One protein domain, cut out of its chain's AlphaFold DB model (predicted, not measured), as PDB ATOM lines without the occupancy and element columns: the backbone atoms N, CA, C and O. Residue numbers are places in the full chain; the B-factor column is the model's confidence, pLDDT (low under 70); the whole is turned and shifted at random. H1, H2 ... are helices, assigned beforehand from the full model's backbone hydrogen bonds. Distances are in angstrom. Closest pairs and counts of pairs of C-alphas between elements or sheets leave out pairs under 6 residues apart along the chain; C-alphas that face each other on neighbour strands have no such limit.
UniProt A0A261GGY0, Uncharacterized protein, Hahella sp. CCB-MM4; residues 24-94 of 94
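What this domain is: This is residues 24 to 94 of the 94 residues of an uncharacterized protein of Hahella sp. CCB-MM4 (UniProt A0A261GGY0). One long helix, H5, has H1 slanting alongside its first half, while its last residues, 82 to 94 with the two beyond the helix, stick out as a free arm. Between H1 and H5 the short helices H2, H3 and H4 swing out in a loop of chain that comes back to H5. You find 71 printed residues, all helix in class, with five named helices from H1 to H5 and no named strand. The whole is loose, with a radius of gyration of the C-alphas of 14.6 A and spans of 50 by 25 by 17 A; the arm makes much of the length.

Where its parts are: Find C-alpha 24 at (-32.672, 9.535, 111.939); from there H1 runs 16.5 A to residue 35. Next come H2, residues 39 to 42, H3, residues 45 to 51, 10.1 A, and H4, residues 54 to 59. H5 begins at C-alpha 65, (-25.918, 19.451, 93.393), and runs 41.8 A to C-alpha 92, (-24.489, 14.691, 134.901).

How they stand to each other: H1 touches residues 67 to 78 of H5, opposite ways at a steep tilt of 35.4 degrees, only just steep; look at the C-alphas of Val 33 and Gly 67, the closest, 4.6 A apart. H4 only just touches H5, about perpendicular at 71 degrees, only just so, with Phe 57 and Arg 71 the closest C-alphas at 6.1 A. H3 and H4 meet only through their link. H2 and H3 are close but not clearly touching, their closest C-alphas, Ile 41 and Arg 48, 7.7 A apart. H3 and H5 are apart. In H1, H3 and H4 every O i to N i+4 pair is within hydrogen-bond range, in H5 22 of 24; H2 is too short for one.

The domain as a whole: The farthest C-alphas, Lys 43 and Cys 94, are 49.9 A apart. The printed part has no cut, and the four links are tight. The model's pLDDT is under 70 at residues 39 to 58, 60 to 62 and 90 to 94.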
ATOM      1  N   LEU A  24     -32.059  10.047 113.168       90.50
ATOM      2  CA  LEU A  24     -32.672   9.535 111.939       90.50
ATOM      3  C   LEU A  24     -32.354  10.428 110.734       90.50
ATOM      4  O   LEU A  24     -31.957   9.931 109.679       90.50
ATOM      5  N   MET A  25     -32.465  11.748 110.895       88.50
ATOM      6  CA  MET A  25     -32.122  12.706 109.847       88.50
ATOM      7  C   MET A  25     -30.639  12.658 109.490       88.50
ATOM      8  O   MET A  25     -30.323  12.711 108.303       88.50
ATOM      9  N   ALA A  26     -29.735  12.500 110.457       88.00
ATOM     10  CA  ALA A  26     -28.305  12.333 110.209       88.00
ATOM     11  C   ALA A  26     -28.017  11.065 109.390       88.00
ATOM     12  O   ALA A  26     -27.229  11.114 108.451       88.00
ATOM     13  N   ILE A  27     -28.698   9.950 109.670       87.31
ATOM     14  CA  ILE A  27     -28.530   8.706 108.904       87.31
ATOM     15  C   ILE A  27     -29.051   8.877 107.470       87.31
ATOM     16  O   ILE A  27     -28.322   8.620 106.513       87.31
ATOM     17  N   LEU A  28     -30.289   9.354 107.301       88.69
ATOM     18  CA  LEU A  28     -30.913   9.506 105.982       88.69
ATOM     19  C   LEU A  28     -30.163  10.510 105.102       88.69
ATOM     20  O   LEU A  28     -29.874  10.242 103.936       88.69
ATOM     21  N   SER A  29     -29.808  11.662 105.669       85.38
ATOM     22  CA  SER A  29     -29.002  12.658 104.965       85.38
ATOM     23  C   SER A  29     -27.576  12.174 104.727       85.38
ATOM     24  O   SER A  29     -27.007  12.484 103.683       85.38
ATOM     25  N   GLY A  30     -27.033  11.350 105.626       80.62
ATOM     26  CA  GLY A  30     -25.735  10.713 105.477       80.62
ATOM     27  C   GLY A  30     -25.675   9.804 104.250       80.62
ATOM     28  O   GLY A  30     -24.800   9.947 103.395       80.62
ATOM     29  N   ILE A  31     -26.683   8.942 104.105       83.69
ATOM     30  CA  ILE A  31     -26.872   8.080 102.931       83.69
ATOM     31  C   ILE A  31     -27.087   8.921 101.668       83.69
ATOM     32  O   ILE A  31     -26.533   8.607 100.613       83.69
ATOM     33  N   GLY A  32     -27.861  10.006 101.770       81.00
ATOM     34  CA  GLY A  32     -28.103  10.942 100.672       81.00
ATOM     35  C   GLY A  32     -26.831  11.644 100.193       81.00
ATOM     36  O   GLY A  32     -26.654  11.840  98.991       81.00
ATOM     37  N   VAL A  33     -25.923  11.988 101.105       82.31
ATOM     38  CA  VAL A  33     -24.603  12.544 100.784       82.31
ATOM     39  C   VAL A  33     -23.734  11.485 100.107       82.31
ATOM     40  O   VAL A  33     -23.276  11.721  98.991       82.31
ATOM     41  N   TYR A  34     -23.596  10.302 100.709       77.38
ATOM     42  CA  TYR A  34     -22.740   9.225 100.195       77.38
ATOM     43  C   TYR A  34     -23.181   8.722  98.809       77.38
ATOM     44  O   TYR A  34     -22.380   8.565  97.891       77.38
ATOM     45  N   SER A  35     -24.490   8.554  98.604       79.75
ATOM     46  CA  SER A  35     -25.055   8.115  97.318       79.75
ATOM     47  C   SER A  35     -24.861   9.133  96.188       79.75
ATOM     48  O   SER A  35     -24.938   8.770  95.017       79.75
ATOM     49  N   ASN A  36     -24.617  10.406  96.520       81.50
ATOM     50  CA  ASN A  36     -24.438  11.501  95.562       81.50
ATOM     51  C   ASN A  36     -22.981  11.991  95.467       81.50
ATOM     52  O   ASN A  36     -22.730  13.103  94.982       81.50
ATOM     53  N   GLU A  37     -22.030  11.179  95.925       76.75
ATOM     54  CA  GLU A  37     -20.605  11.407  95.711       76.75
ATOM     55  C   GLU A  37     -20.241  11.349  94.224       76.75
ATOM     56  O   GLU A  37     -20.651  10.446  93.490       76.75
ATOM     57  N   SER A  38     -19.431  12.318  93.793       70.38
ATOM     58  CA  SER A  38     -18.843  12.355  92.456       70.38
ATOM     59  C   SER A  38     -17.898  11.168  92.246       70.38
ATOM     60  O   SER A  38     -17.135  10.788  93.139       70.38
ATOM     61  N   GLU A  39     -17.892  10.615  91.032       68.25
ATOM     62  CA  GLU A  39     -16.977   9.535  90.642       68.25
ATOM     63  C   GLU A  39     -15.495   9.915  90.785       68.25
ATOM     64  O   GLU A  39     -14.649   9.036  90.945       68.25
ATOM     65  N   GLU A  40     -15.163  11.212  90.793       65.25
ATOM     66  CA  GLU A  40     -13.794  11.694  91.014       65.25
ATOM     67  C   GLU A  40     -13.230  11.306  92.385       65.25
ATOM     68  O   GLU A  40     -12.042  10.998  92.484       65.25
ATOM     69  N   ILE A  41     -14.059  11.289  93.437       65.25
ATOM     70  CA  ILE A  41     -13.614  10.855  94.768       65.25
ATOM     71  C   ILE A  41     -13.588   9.335  94.878       65.25
ATOM     72  O   ILE A  41     -12.696   8.790  95.524       65.25
ATOM     73  N   LYS A  42     -14.503   8.641  94.184       61.84
ATOM     74  CA  LYS A  42     -14.520   7.171  94.140       61.84
ATOM     75  C   LYS A  42     -13.217   6.603  93.573       61.84
ATOM     76  O   LYS A  42     -12.832   5.508  93.955       61.84
ATOM     77  N   LYS A  43     -12.519   7.360  92.716       60.78
ATOM     78  CA  LYS A  43     -11.200   7.004  92.161       60.78
ATOM     79  C   LYS A  43     -10.020   7.266  93.107       60.78
ATOM     80  O   LYS A  43      -8.922   6.794  92.834       60.78
ATOM     81  N   LYS A  44     -10.205   8.016  94.199       62.56
ATOM     82  CA  LYS A  44      -9.154   8.299  95.191       62.56
ATOM     83  C   LYS A  44      -9.339   7.424  96.432       62.56
ATOM     84  O   LYS A  44      -9.654   7.927  97.508       62.56
ATOM     85  N   GLU A  45      -9.111   6.119  96.279       60.78
ATOM     86  CA  GLU A  45      -9.266   5.119  97.353       60.78
ATOM     87  C   GLU A  45      -8.459   5.462  98.614       60.78
ATOM     88  O   GLU A  45      -9.005   5.417  99.711       60.78
ATOM     89  N   ILE A  46      -7.218   5.942  98.462       61.12
ATOM     90  CA  ILE A  46      -6.334   6.303  99.588       61.12
ATOM     91  C   ILE A  46      -6.929   7.432 100.449       61.12
ATOM     92  O   ILE A  46      -6.877   7.393 101.677       61.12
ATOM     93  N   PHE A  47      -7.539   8.445  99.823       59.56
ATOM     94  CA  PHE A  47      -8.211   9.524 100.560       59.56
ATOM     95  C   PHE A  47      -9.483   9.025 101.256       59.56
ATOM     96  O   PHE A  47      -9.832   9.519 102.329       59.56
ATOM     97  N   ARG A  48     -10.160   8.028 100.672       61.28
ATOM     98  CA  ARG A  48     -11.345   7.400 101.261       61.28
ATOM     99  C   ARG A  48     -10.995   6.525 102.465       61.28
ATOM    100  O   ARG A  48     -11.767   6.512 103.412       61.28
ATOM    101  N   GLU A  49      -9.852   5.846 102.457       58.44
ATOM    102  CA  GLU A  49      -9.387   5.029 103.587       58.44
ATOM    103  C   GLU A  49      -8.954   5.876 104.788       58.44
ATOM    104  O   GLU A  49      -9.313   5.558 105.916       58.44
ATOM    105  N   VAL A  50      -8.233   6.980 104.560       60.91
ATOM    106  CA  VAL A  50      -7.690   7.805 105.657       60.91
ATOM    107  C   VAL A  50      -8.761   8.671 106.317       60.91
ATOM    108  O   VAL A  50      -8.805   8.786 107.539       60.91
ATOM    109  N   LEU A  51      -9.632   9.297 105.522       63.38
ATOM    110  CA  LEU A  51     -10.690  10.174 106.034       63.38
ATOM    111  C   LEU A  51     -12.036   9.457 106.178       63.38
ATOM    112  O   LEU A  51     -12.996  10.070 106.633       63.38
ATOM    113  N   GLY A  52     -12.153   8.193 105.768       61.53
ATOM    114  CA  GLY A  52     -13.406   7.430 105.839       61.53
ATOM    115  C   GLY A  52     -14.557   8.028 105.019       61.53
ATOM    116  O   GLY A  52     -15.715   7.732 105.286       61.53
ATOM    117  N   GLY A  53     -14.269   8.933 104.076       63.91
ATOM    118  CA  GLY A  53     -15.294   9.727 103.390       63.91
ATOM    119  C   GLY A  53     -15.852  10.902 104.208       63.91
ATOM    120  O   GLY A  53     -16.707  11.623 103.701       63.91
ATOM    121  N   LEU A  54     -15.346  11.175 105.424       66.62
ATOM    122  CA  LEU A  54     -15.771  12.324 106.242       66.62
ATOM    123  C   LEU A  54     -15.557  13.667 105.526       66.62
ATOM    124  O   LEU A  54     -16.389  14.562 105.661       66.62
ATOM    125  N   ASP A  55     -14.506  13.790 104.704       68.00
ATOM    126  CA  ASP A  55     -14.240  14.966 103.851       68.00
ATOM    127  C   ASP A  55     -15.497  15.398 103.082       68.00
ATOM    128  O   ASP A  55     -15.865  16.573 103.071       68.00
ATOM    129  N   VAL A  56     -16.224  14.445 102.504       64.94
ATOM    130  CA  VAL A  56     -17.386  14.723 101.657       64.94
ATOM    131  C   VAL A  56     -18.466  15.486 102.432       64.94
ATOM    132  O   VAL A  56     -19.094  16.406 101.893       64.94
ATOM    133  N   PHE A  57     -18.606  15.199 103.726       68.12
ATOM    134  CA  PHE A  57     -19.547  15.858 104.626       68.12
ATOM    135  C   PHE A  57     -19.100  17.275 105.042       68.12
ATOM    136  O   PHE A  57     -19.954  18.136 105.280       68.12
ATOM    137  N   PHE A  58     -17.793  17.570 105.061       66.75
ATOM    138  CA  PHE A  58     -17.234  18.862 105.503       66.75
ATOM    139  C   PHE A  58     -16.853  19.815 104.365       66.75
ATOM    140  O   PHE A  58     -17.093  21.020 104.458       66.75
ATOM    141  N   THR A  59     -16.298  19.319 103.268       70.12
ATOM    142  CA  THR A  59     -15.727  20.161 102.207       70.12
ATOM    143  C   THR A  59     -16.735  20.407 101.091       70.12
ATOM    144  O   THR A  59     -16.755  21.474 100.481       70.12
ATOM    145  N   GLY A  60     -17.633  19.451 100.818       65.75
ATOM    146  CA  GLY A  60     -18.634  19.561  99.747       65.75
ATOM    147  C   GLY A  60     -18.071  19.633  98.330       65.75
ATOM    148  O   GLY A  60     -18.826  19.840  97.380       65.75
ATOM    149  N   ARG A  61     -16.750  19.493  98.192       69.31
ATOM    150  CA  ARG A  61     -16.002  19.698  96.950       69.31
ATOM    151  C   ARG A  61     -16.304  18.614  95.917       69.31
ATOM    152  O   ARG A  61     -16.260  18.887  94.726       69.31
ATOM    153  N   TYR A  62     -16.701  17.441  96.399       69.88
ATOM    154  CA  TYR A  62     -16.908  16.227  95.616       69.88
ATOM    155  C   TYR A  62     -18.367  15.748  95.611       69.88
ATOM    156  O   TYR A  62     -18.644  14.593  95.305       69.88
ATOM    157  N   LEU A  63     -19.308  16.630  95.966       73.50
ATOM    158  CA  LEU A  63     -20.743  16.344  95.951       73.50
ATOM    159  C   LEU A  63     -21.414  16.960  94.725       73.50
ATOM    160  O   LEU A  63     -21.229  18.149  94.436       73.50
ATOM    161  N   ASN A  64     -22.283  16.183  94.078       78.88
ATOM    162  CA  ASN A  64     -23.219  16.701  93.082       78.88
ATOM    163  C   ASN A  64     -24.221  17.683  93.719       78.88
ATOM    164  O   ASN A  64     -24.347  17.769  94.945       78.88
ATOM    165  N   SER A  65     -24.964  18.438  92.899       80.38
ATOM    166  CA  SER A  65     -25.918  19.451  93.393       80.38
ATOM    167  C   SER A  65     -26.943  18.873  94.382       80.38
ATOM    168  O   SER A  65     -27.264  19.518  95.380       80.38
ATOM    169  N   THR A  66     -27.392  17.633  94.161       79.31
ATOM    170  CA  THR A  66     -28.275  16.882  95.064       79.31
ATOM    171  C   THR A  66     -27.586  16.536  96.382       79.31
ATOM    172  O   THR A  66     -28.128  16.822  97.447       79.31
ATOM    173  N   GLY A  67     -26.360  16.009  96.347       77.06
ATOM    174  CA  GLY A  67     -25.592  15.684  97.553       77.06
ATOM    175  C   GLY A  67     -25.275  16.912  98.414       77.06
ATOM    176  O   GLY A  67     -25.376  16.867  99.639       77.06
ATOM    177  N   LYS A  68     -25.007  18.067  97.785       80.00
ATOM    178  CA  LYS A  68     -24.825  19.348  98.491       80.00
ATOM    179  C   LYS A  68     -26.081  19.793  99.248       80.00
ATOM    180  O   LYS A  68     -25.950  20.431 100.293       80.00
ATOM    181  N   LYS A  69     -27.282  19.455  98.760       84.75
ATOM    182  CA  LYS A  69     -28.541  19.733  99.475       84.75
ATOM    183  C   LYS A  69     -28.676  18.866 100.722       84.75
ATOM    184  O   LYS A  69     -29.039  19.405 101.758       84.75
ATOM    185  N   TRP A  70     -28.329  17.580 100.642       82.44
ATOM    186  CA  TRP A  70     -28.366  16.642 101.776       82.44
ATOM    187  C   TRP A  70     -27.282  16.908 102.827       82.44
ATOM    188  O   TRP A  70     -27.472  16.612 104.003       82.44
ATOM    189  N   ARG A  71     -26.184  17.566 102.448       83.69
ATOM    190  CA  ARG A  71     -25.126  17.954 103.389       83.69
ATOM    191  C   ARG A  71     -25.603  18.921 104.480       83.69
ATOM    192  O   ARG A  71     -25.180  18.808 105.624       83.69
ATOM    193  N   ARG A  72     -26.471  19.884 104.151       84.19
ATOM    194  CA  ARG A  72     -26.993  20.851 105.138       84.19
ATOM    195  C   ARG A  72     -27.786  20.184 106.273       84.19
ATOM    196  O   ARG A  72     -27.407  20.401 107.421       84.19
ATOM    197  N   PRO A  73     -28.833  19.377 106.006       85.12
ATOM    198  CA  PRO A  73     -29.560  18.691 107.066       85.12
ATOM    199  C   PRO A  73     -28.668  17.710 107.831       85.12
ATOM    200  O   PRO A  73     -28.845  17.589 109.038       85.12
ATOM    201  N   TYR A  74     -27.668  17.094 107.184       86.50
ATOM    202  CA  TYR A  74     -26.668  16.277 107.877       86.50
ATOM    203  C   TYR A  74     -25.897  17.083 108.926       86.50
ATOM    204  O   TYR A  74     -25.914  16.739 110.106       86.50
ATOM    205  N   LEU A  75     -25.277  18.197 108.520       85.88
ATOM    206  CA  LEU A  75     -24.486  19.037 109.423       85.88
ATOM    207  C   LEU A  75     -25.321  19.601 110.575       85.88
ATOM    208  O   LEU A  75     -24.855  19.608 111.709       85.88
ATOM    209  N   VAL A  76     -26.556  20.036 110.304       87.44
ATOM    210  CA  VAL A  76     -27.471  20.532 111.345       87.44
ATOM    211  C   VAL A  76     -27.824  19.426 112.341       87.44
ATOM    212  O   VAL A  76     -27.801  19.663 113.546       87.44
ATOM    213  N   SER A  77     -28.096  18.215 111.852       86.88
ATOM    214  CA  SER A  77     -28.437  17.072 112.707       86.88
ATOM    215  C   SER A  77     -27.263  16.663 113.597       86.88
ATOM    216  O   SER A  77     -27.440  16.464 114.795       86.88
ATOM    217  N   ILE A  78     -26.049  16.602 113.039       87.31
ATOM    218  CA  ILE A  78     -24.827  16.310 113.799       87.31
ATOM    219  C   ILE A  78     -24.553  17.397 114.842       87.31
ATOM    220  O   ILE A  78     -24.263  17.073 115.990       87.31
ATOM    221  N   LEU A  79     -24.691  18.677 114.479       89.00
ATOM    222  CA  LEU A  79     -24.514  19.788 115.417       89.00
ATOM    223  C   LEU A  79     -25.480  19.670 116.604       89.00
ATOM    224  O   LEU A  79     -25.070  19.851 117.748       89.00
ATOM    225  N   TYR A  80     -26.745  19.336 116.336       87.38
ATOM    226  CA  TYR A  80     -27.750  19.152 117.379       87.38
ATOM    227  C   TYR A  80     -27.407  17.984 118.310       87.38
ATOM    228  O   TYR A  80     -27.476  18.138 119.526       87.38
ATOM    229  N   ILE A  81     -26.974  16.844 117.757       88.12
ATOM    230  CA  ILE A  81     -26.541  15.683 118.548       88.12
ATOM    231  C   ILE A  81     -25.368  16.062 119.463       88.12
ATOM    232  O   ILE A  81     -25.413  15.775 120.655       88.12
ATOM    233  N   VAL A  82     -24.351  16.754 118.936       89.56
ATOM    234  CA  VAL A  82     -23.191  17.199 119.729       89.56
ATOM    235  C   VAL A  82     -23.620  18.152 120.845       89.56
ATOM    236  O   VAL A  82     -23.212  17.971 121.990       89.56
ATOM    237  N   MET A  83     -24.471  19.135 120.540       87.38
ATOM    238  CA  MET A  83     -24.995  20.072 121.540       87.38
ATOM    239  C   MET A  83     -25.795  19.359 122.630       87.38
ATOM    240  O   MET A  83     -25.648  19.685 123.805       87.38
ATOM    241  N   TRP A  84     -26.597  18.360 122.262       86.12
ATOM    242  CA  TRP A  84     -27.357  17.569 123.223       86.12
ATOM    243  C   TRP A  84     -26.443  16.714 124.109       86.12
ATOM    244  O   TRP A  84     -26.643  16.663 125.318       86.12
ATOM    245  N   CYS A  85     -25.391  16.103 123.551       84.81
ATOM    246  CA  CYS A  85     -24.396  15.375 124.343       84.81
ATOM    247  C   CYS A  85     -23.658  16.288 125.333       84.81
ATOM    248  O   CYS A  85     -23.441  15.888 126.474       84.81
ATOM    249  N   LEU A  86     -23.299  17.510 124.922       86.38
ATOM    250  CA  LEU A  86     -22.677  18.500 125.810       86.38
ATOM    251  C   LEU A  86     -23.635  18.942 126.923       86.38
ATOM    252  O   LEU A  86     -23.227  19.028 128.079       86.38
ATOM    253  N   TYR A  87     -24.906  19.178 126.587       81.19
ATOM    254  CA  TYR A  87     -25.953  19.484 127.564       81.19
ATOM    255  C   TYR A  87     -26.119  18.348 128.581       81.19
ATOM    256  O   TYR A  87     -26.100  18.595 129.783       81.19
ATOM    257  N   ALA A  88     -26.201  17.101 128.110       77.50
ATOM    258  CA  ALA A  88     -26.311  15.927 128.968       77.50
ATOM    259  C   ALA A  88     -25.083  15.760 129.879       77.50
ATOM    260  O   ALA A  88     -25.244  15.478 131.061       77.50
ATOM    261  N   HIS A  89     -23.868  15.979 129.362       76.06
ATOM    262  CA  HIS A  89     -22.640  15.909 130.162       76.06
ATOM    263  C   HIS A  89     -22.631  16.944 131.289       76.06
ATOM    264  O   HIS A  89     -22.394  16.594 132.438       76.06
ATOM    265  N   HIS A  90     -22.962  18.201 130.978       69.50
ATOM    266  CA  HIS A  90     -23.026  19.269 131.978       69.50
ATOM    267  C   HIS A  90     -24.089  18.991 133.058       69.50
ATOM    268  O   HIS A  90     -23.927  19.399 134.204       69.50
ATOM    269  N   PHE A  91     -25.178  18.301 132.718       61.28
ATOM    270  CA  PHE A  91     -26.221  17.946 133.683       61.28
ATOM    271  C   PHE A  91     -25.828  16.775 134.600       61.28
ATOM    272  O   PHE A  91     -26.312  16.705 135.723       61.28
ATOM    273  N   ILE A  92     -24.967  15.860 134.133       57.12
ATOM    274  CA  ILE A  92     -24.489  14.691 134.901       57.12
ATOM    275  C   ILE A  92     -23.413  15.080 135.931       57.12
ATOM    276  O   ILE A  92     -23.225  14.369 136.916       57.12
ATOM    277  N   GLU A  93     -22.704  16.191 135.714       50.84
ATOM    278  CA  GLU A  93     -21.651  16.691 136.613       50.84
ATOM    279  C   GLU A  93     -22.165  17.580 137.769       50.84
ATOM    280  O   GLU A  93     -21.360  18.017 138.594       50.84
ATOM    281  N   CYS A  94     -23.478  17.828 137.851       42.94
ATOM    282  CA  CYS A  94     -24.150  18.510 138.968       42.94
ATOM    283  C   CYS A  94     -24.768  17.502 139.948       42.94
ATOM    284  O   CYS A  94     -24.713  17.777 141.168       42.94
TER     285      CYS A  94